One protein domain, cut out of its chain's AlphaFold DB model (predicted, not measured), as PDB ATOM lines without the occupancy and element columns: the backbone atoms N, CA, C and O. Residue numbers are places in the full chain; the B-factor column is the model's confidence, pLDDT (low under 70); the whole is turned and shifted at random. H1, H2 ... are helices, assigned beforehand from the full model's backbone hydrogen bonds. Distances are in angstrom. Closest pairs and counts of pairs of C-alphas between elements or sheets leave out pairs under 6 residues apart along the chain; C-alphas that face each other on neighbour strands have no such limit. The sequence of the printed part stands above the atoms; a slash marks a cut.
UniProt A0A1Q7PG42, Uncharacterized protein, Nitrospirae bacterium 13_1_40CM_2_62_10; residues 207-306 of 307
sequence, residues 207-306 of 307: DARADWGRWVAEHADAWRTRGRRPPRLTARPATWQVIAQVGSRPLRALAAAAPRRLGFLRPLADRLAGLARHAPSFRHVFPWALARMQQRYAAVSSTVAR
ATOM      1  N   ASP A 207     325.167 315.122 183.543       89.25
ATOM      2  CA  ASP A 207     326.518 314.558 183.460       89.25
ATOM      3  C   ASP A 207     327.448 315.131 184.525       89.25
ATOM      4  O   ASP A 207     328.146 314.380 185.205       89.25
ATOM      5  N   ALA A 208     327.392 316.446 184.751       90.44
ATOM      6  CA  ALA A 208     328.115 317.110 185.834       90.44
ATOM      7  C   ALA A 208     327.706 316.564 187.206       90.44
ATOM      8  O   ALA A 208     328.550 316.318 188.065       90.44
ATOM      9  N   ARG A 209     326.408 316.313 187.410       88.88
ATOM     10  CA  ARG A 209     325.893 315.723 188.648       88.88
ATOM     11  C   ARG A 209     326.365 314.281 188.834       88.88
ATOM     12  O   ARG A 209     326.775 313.926 189.938       88.88
ATOM     13  N   ALA A 210     326.306 313.461 187.787       90.44
ATOM     14  CA  ALA A 210     326.776 312.079 187.833       90.44
ATOM     15  C   ALA A 210     328.290 312.015 188.086       90.44
ATOM     16  O   ALA A 210     328.753 311.224 188.908       90.44
ATOM     17  N   ASP A 211     329.054 312.886 187.429       94.19
ATOM     18  CA  ASP A 211     330.501 312.962 187.573       94.19
ATOM     19  C   ASP A 211     330.942 313.436 188.956       94.19
ATOM     20  O   ASP A 211     331.802 312.814 189.583       94.19
ATOM     21  N   TRP A 212     330.294 314.478 189.473       91.94
ATOM     22  CA  TRP A 212     330.487 314.912 190.849       91.94
ATOM     23  C   TRP A 212     330.169 313.792 191.840       91.94
ATOM     24  O   TRP A 212     330.887 313.606 192.822       91.94
ATOM     25  N   GLY A 213     329.131 313.000 191.562       91.06
ATOM     26  CA  GLY A 213     328.775 311.875 192.408       91.06
ATOM     27  C   GLY A 213     329.835 310.780 192.462       91.06
ATOM     28  O   GLY A 213     330.155 310.301 193.553       91.06
ATOM     29  N   ARG A 214     330.439 310.444 191.317       93.62
ATOM     30  CA  ARG A 214     331.588 309.527 191.258       93.62
ATOM     31  C   ARG A 214     332.778 310.074 192.036       93.62
ATOM     32  O   ARG A 214     333.314 309.372 192.886       93.62
ATOM     33  N   TRP A 215     333.114 311.348 191.834       94.31
ATOM     34  CA  TRP A 215     334.211 311.992 192.556       94.31
ATOM     35  C   TRP A 215     334.001 311.953 194.076       94.31
ATOM     36  O   TRP A 215     334.922 311.650 194.828       94.31
ATOM     37  N   VAL A 216     332.775 312.191 194.554       92.00
ATOM     38  CA  VAL A 216     332.448 312.047 195.980       92.00
ATOM     39  C   VAL A 216     332.602 310.598 196.455       92.00
ATOM     40  O   VAL A 216     333.122 310.370 197.544       92.00
ATOM     41  N   ALA A 217     332.188 309.603 195.675       91.94
ATOM     42  CA  ALA A 217     332.383 308.205 196.057       91.94
ATOM     43  C   ALA A 217     333.877 307.841 196.168       91.94
ATOM     44  O   ALA A 217     334.287 307.261 197.171       91.94
ATOM     45  N   GLU A 218     334.695 308.264 195.201       93.31
ATOM     46  CA  GLU A 218     336.150 308.041 195.170       93.31
ATOM     47  C   GLU A 218     336.875 308.671 196.372       93.31
ATOM     48  O   GLU A 218     337.841 308.115 196.889       93.31
ATOM     49  N   HIS A 219     336.394 309.817 196.860       91.88
ATOM     50  CA  HIS A 219     337.012 310.544 197.976       91.88
ATOM     51  C   HIS A 219     336.387 310.205 199.341       91.88
ATOM     52  O   HIS A 219     336.768 310.789 200.363       91.88
ATOM     53  N   ALA A 220     335.447 309.251 199.388       91.00
ATOM     54  CA  ALA A 220     334.707 308.890 200.592       91.00
ATOM     55  C   ALA A 220     335.621 308.493 201.759       91.00
ATOM     56  O   ALA A 220     335.439 308.967 202.886       91.00
ATOM     57  N   ASP A 221     336.636 307.676 201.483       91.38
ATOM     58  CA  ASP A 221     337.572 307.194 202.499       91.38
ATOM     59  C   ASP A 221     338.464 308.309 203.038       91.38
ATOM     60  O   ASP A 221     338.660 308.404 204.246       91.38
ATOM     61  N   ALA A 222     338.903 309.236 202.183       89.94
ATOM     62  CA  ALA A 222     339.699 310.393 202.593       89.94
ATOM     63  C   ALA A 222     338.937 311.374 203.506       89.94
ATOM     64  O   ALA A 222     339.555 312.153 204.240       89.94
ATOM     65  N   TRP A 223     337.599 311.383 203.464       89.50
ATOM     66  CA  TRP A 223     336.795 312.079 204.471       89.50
ATOM     67  C   TRP A 223     336.687 311.271 205.759       89.50
ATOM     68  O   TRP A 223     336.887 311.844 206.832       89.50
ATOM     69  N   ARG A 224     336.422 309.961 205.657       91.62
ATOM     70  CA  ARG A 224     336.291 309.065 206.815       91.62
ATOM     71  C   ARG A 224     337.553 309.049 207.677       91.62
ATOM     72  O   ARG A 224     337.442 309.207 208.889       91.62
ATOM     73  N   THR A 225     338.736 308.967 207.071       93.69
ATOM     74  CA  THR A 225     340.030 308.995 207.782       93.69
ATOM     75  C   THR A 225     340.275 310.301 208.536       93.69
ATOM     76  O   THR A 225     340.945 310.307 209.562       93.69
ATOM     77  N   ARG A 226     339.681 311.411 208.082       92.00
ATOM     78  CA  ARG A 226     339.724 312.719 208.760       92.00
ATOM     79  C   ARG A 226     338.573 312.926 209.751       92.00
ATOM     80  O   ARG A 226     338.311 314.061 210.147       92.00
ATOM     81  N   GLY A 227     337.828 311.871 210.091       89.62
ATOM     82  CA  GLY A 227     336.664 311.942 210.979       89.62
ATOM     83  C   GLY A 227     335.482 312.731 210.400       89.62
ATOM     84  O   GLY A 227     334.621 313.196 211.145       89.62
ATOM     85  N   ARG A 228     335.424 312.924 209.075       87.00
ATOM     86  CA  ARG A 228     334.351 313.662 208.390       87.00
ATOM     87  C   ARG A 228     333.436 312.712 207.623       87.00
ATOM     88  O   ARG A 228     333.836 311.640 207.183       87.00
ATOM     89  N   ARG A 229     332.182 313.128 207.423       85.38
ATOM     90  CA  ARG A 229     331.221 312.403 206.578       85.38
ATOM     91  C   ARG A 229     331.276 312.934 205.137       85.38
ATOM     92  O   ARG A 229     331.272 314.158 204.978       85.38
ATOM     93  N   PRO A 230     331.282 312.060 204.112       84.69
ATOM     94  CA  PRO A 230     331.141 312.476 202.719       84.69
ATOM     95  C   PRO A 230     329.855 313.291 202.495       84.69
ATOM     96  O   PRO A 230     328.852 313.058 203.185       84.69
ATOM     97  N   PRO A 231     329.853 314.245 201.550       81.31
ATOM     98  CA  PRO A 231     328.659 315.013 201.234       81.31
ATOM     99  C   PRO A 231     327.534 314.121 200.703       81.31
ATOM    100  O   PRO A 231     327.752 313.207 199.913       81.31
ATOM    101  N   ARG A 232     326.299 314.414 201.125       75.12
ATOM    102  CA  ARG A 232     325.098 313.767 200.585       75.12
ATOM    103  C   ARG A 232     324.676 314.493 199.311       75.12
ATOM    104  O   ARG A 232     324.292 315.656 199.368       75.12
ATOM    105  N   LEU A 233     324.752 313.792 198.186       71.19
ATOM    106  CA  LEU A 233     324.465 314.318 196.844       71.19
ATOM    107  C   LEU A 233     322.964 314.445 196.559       71.19
ATOM    108  O   LEU A 233     322.544 315.259 195.746       71.19
ATOM    109  N   THR A 234     322.156 313.650 197.257       59.22
ATOM    110  CA  THR A 234     320.694 313.648 197.202       59.22
ATOM    111  C   THR A 234     320.151 314.126 198.543       59.22
ATOM    112  O   THR A 234     319.543 313.366 199.302       59.22
ATOM    113  N   ALA A 235     320.435 315.369 198.917       53.16
ATOM    114  CA  ALA A 235     319.730 315.945 200.048       53.16
ATOM    115  C   ALA A 235     318.309 316.271 199.572       53.16
ATOM    116  O   ALA A 235     318.106 317.214 198.816       53.16
ATOM    117  N   ARG A 236     317.301 315.504 200.019       54.50
ATOM    118  CA  ARG A 236     315.949 316.076 200.102       54.50
ATOM    119  C   ARG A 236     316.101 317.417 200.831       54.50
ATOM    120  O   ARG A 236     316.823 317.428 201.837       54.50
ATOM    121  N   PRO A 237     315.488 318.515 200.347       56.97
ATOM    122  CA  PRO A 237     315.565 319.785 201.050       56.97
ATOM    123  C   PRO A 237     315.183 319.525 202.504       56.97
ATOM    124  O   PRO A 237     314.194 318.838 202.777       56.97
ATOM    125  N   ALA A 238     316.025 319.971 203.433       59.62
ATOM    126  CA  ALA A 238     315.797 319.717 204.846       59.62
ATOM    127  C   ALA A 238     314.399 320.232 205.219       59.62
ATOM    128  O   ALA A 238     313.942 321.226 204.656       59.62
ATOM    129  N   THR A 239     313.711 319.596 206.169       59.91
ATOM    130  CA  THR A 239     312.332 319.970 206.533       59.91
ATOM    131  C   THR A 239     312.204 321.469 206.824       59.91
ATOM    132  O   THR A 239     311.239 322.100 206.406       59.91
ATOM    133  N   TRP A 240     313.231 322.081 207.429       61.97
ATOM    134  CA  TRP A 240     313.290 323.528 207.651       61.97
ATOM    135  C   TRP A 240     313.380 324.356 206.356       61.97
ATOM    136  O   TRP A 240     312.809 325.437 206.308       61.97
ATOM    137  N   GLN A 241     314.058 323.874 205.305       63.12
ATOM    138  CA  GLN A 241     314.126 324.538 203.995       63.12
ATOM    139  C   GLN A 241     312.758 324.513 203.319       63.12
ATOM    140  O   GLN A 241     312.336 325.528 202.776       63.12
ATOM    141  N   VAL A 242     312.034 323.393 203.407       62.66
ATOM    142  CA  VAL A 242     310.653 323.289 202.912       62.66
ATOM    143  C   VAL A 242     309.736 324.229 203.695       62.66
ATOM    144  O   VAL A 242     309.021 325.024 203.091       62.66
ATOM    145  N   ILE A 243     309.815 324.217 205.030       65.31
ATOM    146  CA  ILE A 243     309.048 325.121 205.902       65.31
ATOM    147  C   ILE A 243     309.372 326.586 205.593       65.31
ATOM    148  O   ILE A 243     308.464 327.402 205.484       65.31
ATOM    149  N   ALA A 244     310.641 326.939 205.396       62.81
ATOM    150  CA  ALA A 244     311.052 328.302 205.084       62.81
ATOM    151  C   ALA A 244     310.650 328.727 203.661       62.81
ATOM    152  O   ALA A 244     310.236 329.867 203.459       62.81
ATOM    153  N   GLN A 245     310.697 327.828 202.673       63.72
ATOM    154  CA  GLN A 245     310.214 328.101 201.314       63.72
ATOM    155  C   GLN A 245     308.693 328.290 201.289       63.72
ATOM    156  O   GLN A 245     308.217 329.290 200.746       63.72
ATOM    157  N   VAL A 246     307.938 327.388 201.922       65.81
ATOM    158  CA  VAL A 246     306.472 327.462 202.023       65.81
ATOM    159  C   VAL A 246     306.048 328.669 202.860       65.81
ATOM    160  O   VAL A 246     305.217 329.448 202.406       65.81
ATOM    161  N   GLY A 247     306.674 328.890 204.016       62.81
ATOM    162  CA  GLY A 247     306.400 330.008 204.924       62.81
ATOM    163  C   GLY A 247     306.811 331.379 204.377       62.81
ATOM    164  O   GLY A 247     306.204 332.389 204.727       62.81
ATOM    165  N   SER A 248     307.777 331.446 203.451       61.38
ATOM    166  CA  SER A 248     308.161 332.715 202.815       61.38
ATOM    167  C   SER A 248     307.091 333.286 201.879       61.38
ATOM    168  O   SER A 248     307.052 334.498 201.669       61.38
ATOM    169  N   ARG A 249     306.201 332.448 201.330       67.19
ATOM    170  CA  ARG A 249     305.112 332.877 200.437       67.19
ATOM    171  C   ARG A 249     304.053 333.730 201.153       67.19
ATOM    172  O   ARG A 249     303.843 334.857 200.702       67.19
ATOM    173  N   PRO A 250     303.437 333.285 202.269       67.75
ATOM    174  CA  PRO A 250     302.509 334.118 203.027       67.75
ATOM    175  C   PRO A 250     303.212 335.332 203.641       67.75
ATOM    176  O   PRO A 250     302.635 336.412 203.638       67.75
ATOM    177  N   LEU A 251     304.477 335.216 204.069       63.81
ATOM    178  CA  LEU A 251     305.252 336.365 204.555       63.81
ATOM    179  C   LEU A 251     305.479 337.433 203.475       63.81
ATOM    180  O   LEU A 251     305.361 338.619 203.770       63.81
ATOM    181  N   ARG A 252     305.767 337.049 202.223       64.69
ATOM    182  CA  ARG A 252     305.873 338.003 201.103       64.69
ATOM    183  C   ARG A 252     304.529 338.620 200.735       64.69
ATOM    184  O   ARG A 252     304.495 339.809 200.435       64.69
ATOM    185  N   ALA A 253     303.446 337.845 200.770       67.94
ATOM    186  CA  ALA A 253     302.096 338.349 200.520       67.94
ATOM    187  C   ALA A 253     301.665 339.357 201.600       67.94
ATOM    188  O   ALA A 253     301.234 340.462 201.280       67.94
ATOM    189  N   LEU A 254     301.894 339.027 202.875       66.00
ATOM    190  CA  LEU A 254     301.676 339.930 204.005       66.00
ATOM    191  C   LEU A 254     302.555 341.174 203.894       66.00
ATOM    192  O   LEU A 254     302.058 342.280 204.048       66.00
ATOM    193  N   ALA A 255     303.835 341.030 203.553       61.38
ATOM    194  CA  ALA A 255     304.739 342.162 203.380       61.38
ATOM    195  C   ALA A 255     304.393 343.059 202.175       61.38
ATOM    196  O   ALA A 255     304.760 344.233 202.173       61.38
ATOM    197  N   ALA A 256     303.709 342.530 201.154       65.44
ATOM    198  CA  ALA A 256     303.200 343.309 200.026       65.44
ATOM    199  C   ALA A 256     301.930 344.101 200.387       65.44
ATOM    200  O   ALA A 256     301.722 345.182 199.842       65.44
ATOM    201  N   ALA A 257     301.122 343.584 201.316       66.44
ATOM    202  CA  ALA A 257     299.904 344.224 201.815       66.44
ATOM    203  C   ALA A 257     300.125 345.087 203.077       66.44
ATOM    204  O   ALA A 257     299.241 345.843 203.475       66.44
ATOM    205  N   ALA A 258     301.285 344.974 203.732       61.03
ATOM    206  CA  ALA A 258     301.519 345.591 205.028       61.03
ATOM    207  C   ALA A 258     301.802 347.107 204.939       61.03
ATOM    208  O   ALA A 258     302.535 347.562 204.053       61.03
ATOM    209  N   PRO A 259     301.298 347.910 205.899       62.72
ATOM    210  CA  PRO A 259     301.603 349.336 205.988       62.72
ATOM    211  C   PRO A 259     303.110 349.585 206.150       62.72
ATOM    212  O   PRO A 259     303.827 348.782 206.747       62.72
ATOM    213  N   ARG A 260     303.596 350.746 205.675       61.62
ATOM    214  CA  ARG A 260     305.033 351.112 205.597       61.62
ATOM    215  C   ARG A 260     305.849 350.844 206.877       61.62
ATOM    216  O   ARG A 260     307.043 350.577 206.782       61.62
ATOM    217  N   ARG A 261     305.220 350.870 208.058       60.47
ATOM    218  CA  ARG A 261     305.850 350.600 209.367       60.47
ATOM    219  C   ARG A 261     306.285 349.137 209.568       60.47
ATOM    220  O   ARG A 261     307.181 348.882 210.361       60.47
ATOM    221  N   LEU A 262     305.708 348.192 208.826       62.66
ATOM    222  CA  LEU A 262     306.064 346.766 208.839       62.66
ATOM    223  C   LEU A 262     307.013 346.379 207.689       62.66
ATOM    224  O   LEU A 262     307.254 345.199 207.437       62.66
ATOM    225  N   GLY A 263     307.601 347.366 207.000       62.31
ATOM    226  CA  GLY A 263     308.512 347.149 205.872       62.31
ATOM    227  C   GLY A 263     309.756 346.311 206.199       62.31
ATOM    228  O   GLY A 263     310.366 345.762 205.284       62.31
ATOM    229  N   PHE A 264     310.105 346.144 207.482       70.69
ATOM    230  CA  PHE A 264     311.201 345.278 207.938       70.69
ATOM    231  C   PHE A 264     310.922 343.775 207.740       70.69
ATOM    232  O   PHE A 264     311.865 342.984 207.648       70.69
ATOM    233  N   LEU A 265     309.651 343.369 207.617       65.56
ATOM    234  CA  LEU A 265     309.271 341.973 207.382       65.56
ATOM    235  C   LEU A 265     309.686 341.487 205.989       65.56
ATOM    236  O   LEU A 265     309.982 340.307 205.813       65.56
ATOM    237  N   ARG A 266     309.772 342.389 205.004       65.56
ATOM    238  CA  ARG A 266     310.160 342.050 203.629       65.56
ATOM    239  C   ARG A 266     311.633 341.612 203.527       65.56
ATOM    240  O   ARG A 266     311.862 340.491 203.075       65.56
ATOM    241  N   PRO A 267     312.626 342.378 204.031       69.88
ATOM    242  CA  PRO A 267     314.011 341.913 204.137       69.88
ATOM    243  C   PRO A 267     314.172 340.606 204.920       69.88
ATOM    244  O   PRO A 267     315.001 339.775 204.552       69.88
ATOM    245  N   LEU A 268     313.397 340.407 205.992       69.62
ATOM    246  CA  LEU A 268     313.446 339.182 206.791       69.62
ATOM    247  C   LEU A 268     312.925 337.972 206.001       69.62
ATOM    248  O   LEU A 268     313.591 336.938 205.955       69.62
ATOM    249  N   ALA A 269     311.781 338.115 205.326       66.00
ATOM    250  CA  ALA A 269     311.217 337.087 204.457       66.00
ATOM    251  C   ALA A 269     312.164 336.738 203.297       66.00
ATOM    252  O   ALA A 269     312.350 335.564 202.973       66.00
ATOM    253  N   ASP A 270     312.815 337.742 202.706       67.31
ATOM    254  CA  ASP A 270     313.778 337.540 201.626       67.31
ATOM    255  C   ASP A 270     315.073 336.874 202.108       67.31
ATOM    256  O   ASP A 270     315.596 336.002 201.408       67.31
ATOM    257  N   ARG A 271     315.547 337.192 203.323       66.38
ATOM    258  CA  ARG A 271     316.669 336.489 203.971       66.38
ATOM    259  C   ARG A 271     316.336 335.031 204.276       66.38
ATOM    260  O   ARG A 271     317.125 334.155 203.931       66.38
ATOM    261  N   LEU A 272     315.171 334.759 204.867       63.88
ATOM    262  CA  LEU A 272     314.728 333.397 205.192       63.88
ATOM    263  C   LEU A 272     314.551 332.548 203.927       63.88
ATOM    264  O   LEU A 272     315.078 331.439 203.846       63.88
ATOM    265  N   ALA A 273     313.901 333.098 202.901       64.56
ATOM    266  CA  ALA A 273     313.793 332.444 201.601       64.56
ATOM    267  C   ALA A 273     315.164 332.251 200.934       64.56
ATOM    268  O   ALA A 273     315.377 331.265 200.235       64.56
ATOM    269  N   GLY A 274     316.097 333.188 201.130       62.22
ATOM    270  CA  GLY A 274     317.479 333.088 200.671       62.22
ATOM    271  C   GLY A 274     318.197 331.894 201.283       62.22
ATOM    272  O   GLY A 274     318.663 331.031 200.546       62.22
ATOM    273  N   LEU A 275     318.230 331.803 202.611       60.16
ATOM    274  CA  LEU A 275     318.865 330.702 203.344       60.16
ATOM    275  C   LEU A 275     318.273 329.340 202.960       60.16
ATOM    276  O   LEU A 275     319.014 328.386 202.740       60.16
ATOM    277  N   ALA A 276     316.954 329.272 202.781       58.41
ATOM    278  CA  ALA A 276     316.247 328.050 202.406       58.41
ATOM    279  C   ALA A 276     316.519 327.558 200.974       58.41
ATOM    280  O   ALA A 276     316.187 326.420 200.646       58.41
ATOM    281  N   ARG A 277     317.086 328.405 200.107       62.56
ATOM    282  CA  ARG A 277     317.436 328.046 198.725       62.56
ATOM    283  C   ARG A 277     318.839 327.467 198.590       62.56
ATOM    284  O   ARG A 277     319.094 326.828 197.582       62.56
ATOM    285  N   HIS A 278     319.727 327.676 199.564       66.06
ATOM    286  CA  HIS A 278     321.118 327.247 199.442       66.06
ATOM    287  C   HIS A 278     321.236 325.731 199.569       66.06
ATOM    288  O   HIS A 278     320.894 325.163 200.607       66.06
ATOM    289  N   ALA A 279     321.770 325.099 198.530       68.25
ATOM    290  CA  ALA A 279     322.097 323.685 198.533       68.25
ATOM    291  C   ALA A 279     323.306 323.411 199.451       68.25
ATOM    292  O   ALA A 279     324.424 323.810 199.115       68.25
ATOM    293  N   PRO A 280     323.160 322.728 200.609       69.31
ATOM    294  CA  PRO A 280     324.279 322.495 201.531       69.31
ATOM    295  C   PRO A 280     325.402 321.664 200.903       69.31
ATOM    296  O   PRO A 280     326.562 321.761 201.304       69.31
ATOM    297  N   SER A 281     325.050 320.846 199.912       72.56
ATOM    298  CA  SER A 281     325.968 320.030 199.128       72.56
ATOM    299  C   SER A 281     326.811 320.875 198.157       72.56
ATOM    300  O   SER A 281     327.941 320.498 197.855       72.56
ATOM    301  N   PHE A 282     326.340 322.065 197.759       79.25
ATOM    302  CA  PHE A 282     326.997 322.935 196.777       79.25
ATOM    303  C   PHE A 282     328.408 323.371 197.186       79.25
ATOM    304  O   PHE A 282     329.293 323.479 196.343       79.25
ATOM    305  N   ARG A 283     328.684 323.516 198.488       81.00
ATOM    306  CA  ARG A 283     330.039 323.830 198.989       81.00
ATOM    307  C   ARG A 283     331.100 322.786 198.604       81.00
ATOM    308  O   ARG A 283     332.289 323.058 198.703       81.00
ATOM    309  N   HIS A 284     330.676 321.587 198.201       85.81
ATOM    310  CA  HIS A 284     331.551 320.497 197.769       85.81
ATOM    311  C   HIS A 284     331.670 320.386 196.242       85.81
ATOM    312  O   HIS A 284     332.410 319.533 195.760       85.81
ATOM    313  N   VAL A 285     330.977 321.244 195.489       89.56
ATOM    314  CA  VAL A 285     331.073 321.314 194.025       89.56
ATOM    315  C   VAL A 285     332.380 321.991 193.604       89.56
ATOM    316  O   VAL A 285     333.023 321.531 192.668       89.56
ATOM    317  N   PHE A 286     332.830 323.023 194.325       92.19
ATOM    318  CA  PHE A 286     334.083 323.719 194.005       92.19
ATOM    319  C   PHE A 286     335.324 322.800 194.020       92.19
ATOM    320  O   PHE A 286     336.022 322.761 193.009       92.19
ATOM    321  N   PRO A 287     335.593 322.000 195.077       93.12
ATOM    322  CA  PRO A 287     336.737 321.082 195.075       93.12
ATOM    323  C   PRO A 287     336.703 320.051 193.940       93.12
ATOM    324  O   PRO A 287     337.746 319.725 193.382       93.12
ATOM    325  N   TRP A 288     335.512 319.565 193.577       94.62
ATOM    326  CA  TRP A 288     335.332 318.665 192.437       94.62
ATOM    327  C   TRP A 288     335.677 319.352 191.112       94.62
ATOM    328  O   TRP A 288     336.487 318.831 190.345       94.62
ATOM    329  N   ALA A 289     335.113 320.536 190.861       95.75
ATOM    330  CA  ALA A 289     335.382 321.297 189.645       95.75
ATOM    331  C   ALA A 289     336.879 321.630 189.517       95.75
ATOM    332  O   ALA A 289     337.465 321.456 188.447       95.75
ATOM    333  N   LEU A 290     337.522 322.015 190.625       95.69
ATOM    334  CA  LEU A 290     338.960 322.261 190.676       95.69
ATOM    335  C   LEU A 290     339.773 321.000 190.340       95.69
ATOM    336  O   LEU A 290     340.692 321.071 189.525       95.69
ATOM    337  N   ALA A 291     339.416 319.840 190.900       95.38
ATOM    338  CA  ALA A 291     340.085 318.574 190.596       95.38
ATOM    339  C   ALA A 291     339.976 318.206 189.103       95.38
ATOM    340  O   ALA A 291     340.951 317.756 188.499       95.38
ATOM    341  N   ARG A 292     338.819 318.448 188.471       95.56
ATOM    342  CA  ARG A 292     338.639 318.232 187.024       95.56
ATOM    343  C   ARG A 292     339.478 319.187 186.178       95.56
ATOM    344  O   ARG A 292     340.077 318.758 185.191       95.56
ATOM    345  N   MET A 293     339.591 320.449 186.584       95.19
ATOM    346  CA  MET A 293     340.480 321.400 185.916       95.19
ATOM    347  C   MET A 293     341.958 321.009 186.042       95.19
ATOM    348  O   MET A 293     342.685 321.046 185.051       95.19
ATOM    349  N   GLN A 294     342.393 320.543 187.215       94.75
ATOM    350  CA  GLN A 294     343.752 320.026 187.417       94.75
ATOM    351  C   GLN A 294     344.054 318.827 186.509       94.75
ATOM    352  O   GLN A 294     345.104 318.794 185.868       94.75
ATOM    353  N   GLN A 295     343.126 317.870 186.399       94.12
ATOM    354  CA  GLN A 295     343.268 316.713 185.505       94.12
ATOM    355  C   GLN A 295     343.428 317.137 184.042       94.12
ATOM    356  O   GLN A 295     344.297 316.620 183.337       94.12
ATOM    357  N   ARG A 296     342.633 318.114 183.590       92.19
ATOM    358  CA  ARG A 296     342.768 318.679 182.244       92.19
ATOM    359  C   ARG A 296     344.157 319.269 182.022       92.19
ATOM    360  O   ARG A 296     344.772 318.978 181.000       92.19
ATOM    361  N   TYR A 297     344.652 320.080 182.954       92.81
ATOM    362  CA  TYR A 297     345.970 320.695 182.815       92.81
ATOM    363  C   TYR A 297     347.103 319.670 182.825       92.81
ATOM    364  O   TYR A 297     348.011 319.774 182.005       92.81
ATOM    365  N   ALA A 298     347.014 318.629 183.655       92.81
ATOM    366  CA  ALA A 298     347.976 317.529 183.639       92.81
ATOM    367  C   ALA A 298     348.019 316.811 182.275       92.81
ATOM    368  O   ALA A 298     349.101 316.514 181.769       92.81
ATOM    369  N   ALA A 299     346.857 316.581 181.651       89.94
ATOM    370  CA  ALA A 299     346.766 315.968 180.324       89.94
ATOM    371  C   ALA A 299     347.326 316.864 179.201       89.94
ATOM    372  O   ALA A 299     347.939 316.373 178.254       89.94
ATOM    373  N   VAL A 300     347.146 318.185 179.301       85.56
ATOM    374  CA  VAL A 300     347.740 319.136 178.346       85.56
ATOM    375  C   VAL A 300     349.261 319.150 178.485       85.56
ATOM    376  O   VAL A 300     349.960 319.011 177.483       85.56
ATOM    377  N   SER A 301     349.783 319.239 179.710       82.06
ATOM    378  CA  SER A 301     351.229 319.237 179.962       82.06
ATOM    379  C   SER A 301     351.906 317.951 179.486       82.06
ATOM    380  O   SER A 301     352.984 318.012 178.900       82.06
ATOM    381  N   SER A 302     351.273 316.789 179.676       80.06
ATOM    382  CA  SER A 302     351.818 315.514 179.192       80.06
ATOM    383  C   SER A 302     351.802 315.394 177.666       80.06
ATOM    384  O   SER A 302     352.657 314.714 177.104       80.06
ATOM    385  N   THR A 303     350.868 316.071 176.995       78.88
ATOM    386  CA  THR A 303     350.811 316.138 175.530       78.88
ATOM    387  C   THR A 303     351.912 317.044 174.981       78.88
ATOM    388  O   THR A 303     352.609 316.648 174.054       78.88
ATOM    389  N   VAL A 304     352.117 318.223 175.581       74.56
ATOM    390  CA  VAL A 304     353.183 319.160 175.180       74.56
ATOM    391  C   VAL A 304     354.571 318.563 175.406       74.56
ATOM    392  O   VAL A 304     355.439 318.735 174.570       74.56
ATOM    393  N   ALA A 305     354.783 317.814 176.491       65.38
ATOM    394  CA  ALA A 305     356.067 317.160 176.759       65.38
ATOM    395  C   ALA A 305     356.409 316.011 175.786       65.38
ATOM    396  O   ALA A 305     357.536 315.522 175.797       65.38
ATOM    397  N   ARG A 306     355.438 315.535 174.996       61.41
ATOM    398  CA  ARG A 306     355.607 314.452 174.012       61.41
ATOM    399  C   ARG A 306     355.690 314.948 172.563       61.41
ATOM    400  O   ARG A 306     355.923 314.119 171.688       61.41
TER     401      ARG A 306
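AT A GLANCE: This is residues 207 to 306 of the 307 residues of an uncharacterized protein of Nitrospirae bacterium 13_1_40CM_2_62_10 (UniProt A0A1Q7PG42). A long, thin rod: H3 and H4 fold into a helical hairpin at one end, residues 293 to 306 stick out at the other, and H1 crosses H5 near its start. The 100 printed residues, all helix by class, have five named helices, H1 to H5, and no named strand. The whole is extended, radius of gyration of the C-alphas 21.0 A, spanning 71 by 32 by 24 A.

IN THESE COORDINATES: Find C-alpha 207 at (326.518, 314.558, 183.460), where H1, residues 207 to 218, begins. Next come H2, 220 to 224; H3, 239 to 257, 27.7 A, with a kink of 26 degrees near 250; H4, 265 to 277; and H5, 282 to 304, 34.2 A, ending at (353.183, 319.160, 175.180).

HOW THE PARTS SIT: H1 and H5 only just touch, with 3 pairs of C-alphas within 8 A, closest Trp 212 and Trp 288, 6.3 A. H3 and H4 touch, closest C-alphas Gln 241 and Ala 276, 4.4 A, opposite ways. O i to N i+4 pairs are within hydrogen-bond range throughout H1, H2 and H4, 13 of 15 in H3, 16 of 19 in H5.

THE WHOLE: The printed part has no cut; the H2 to H3 link is long. Look for pLDDT under 70 at residues 234 to 263, 265 to 280 and 305 to 306.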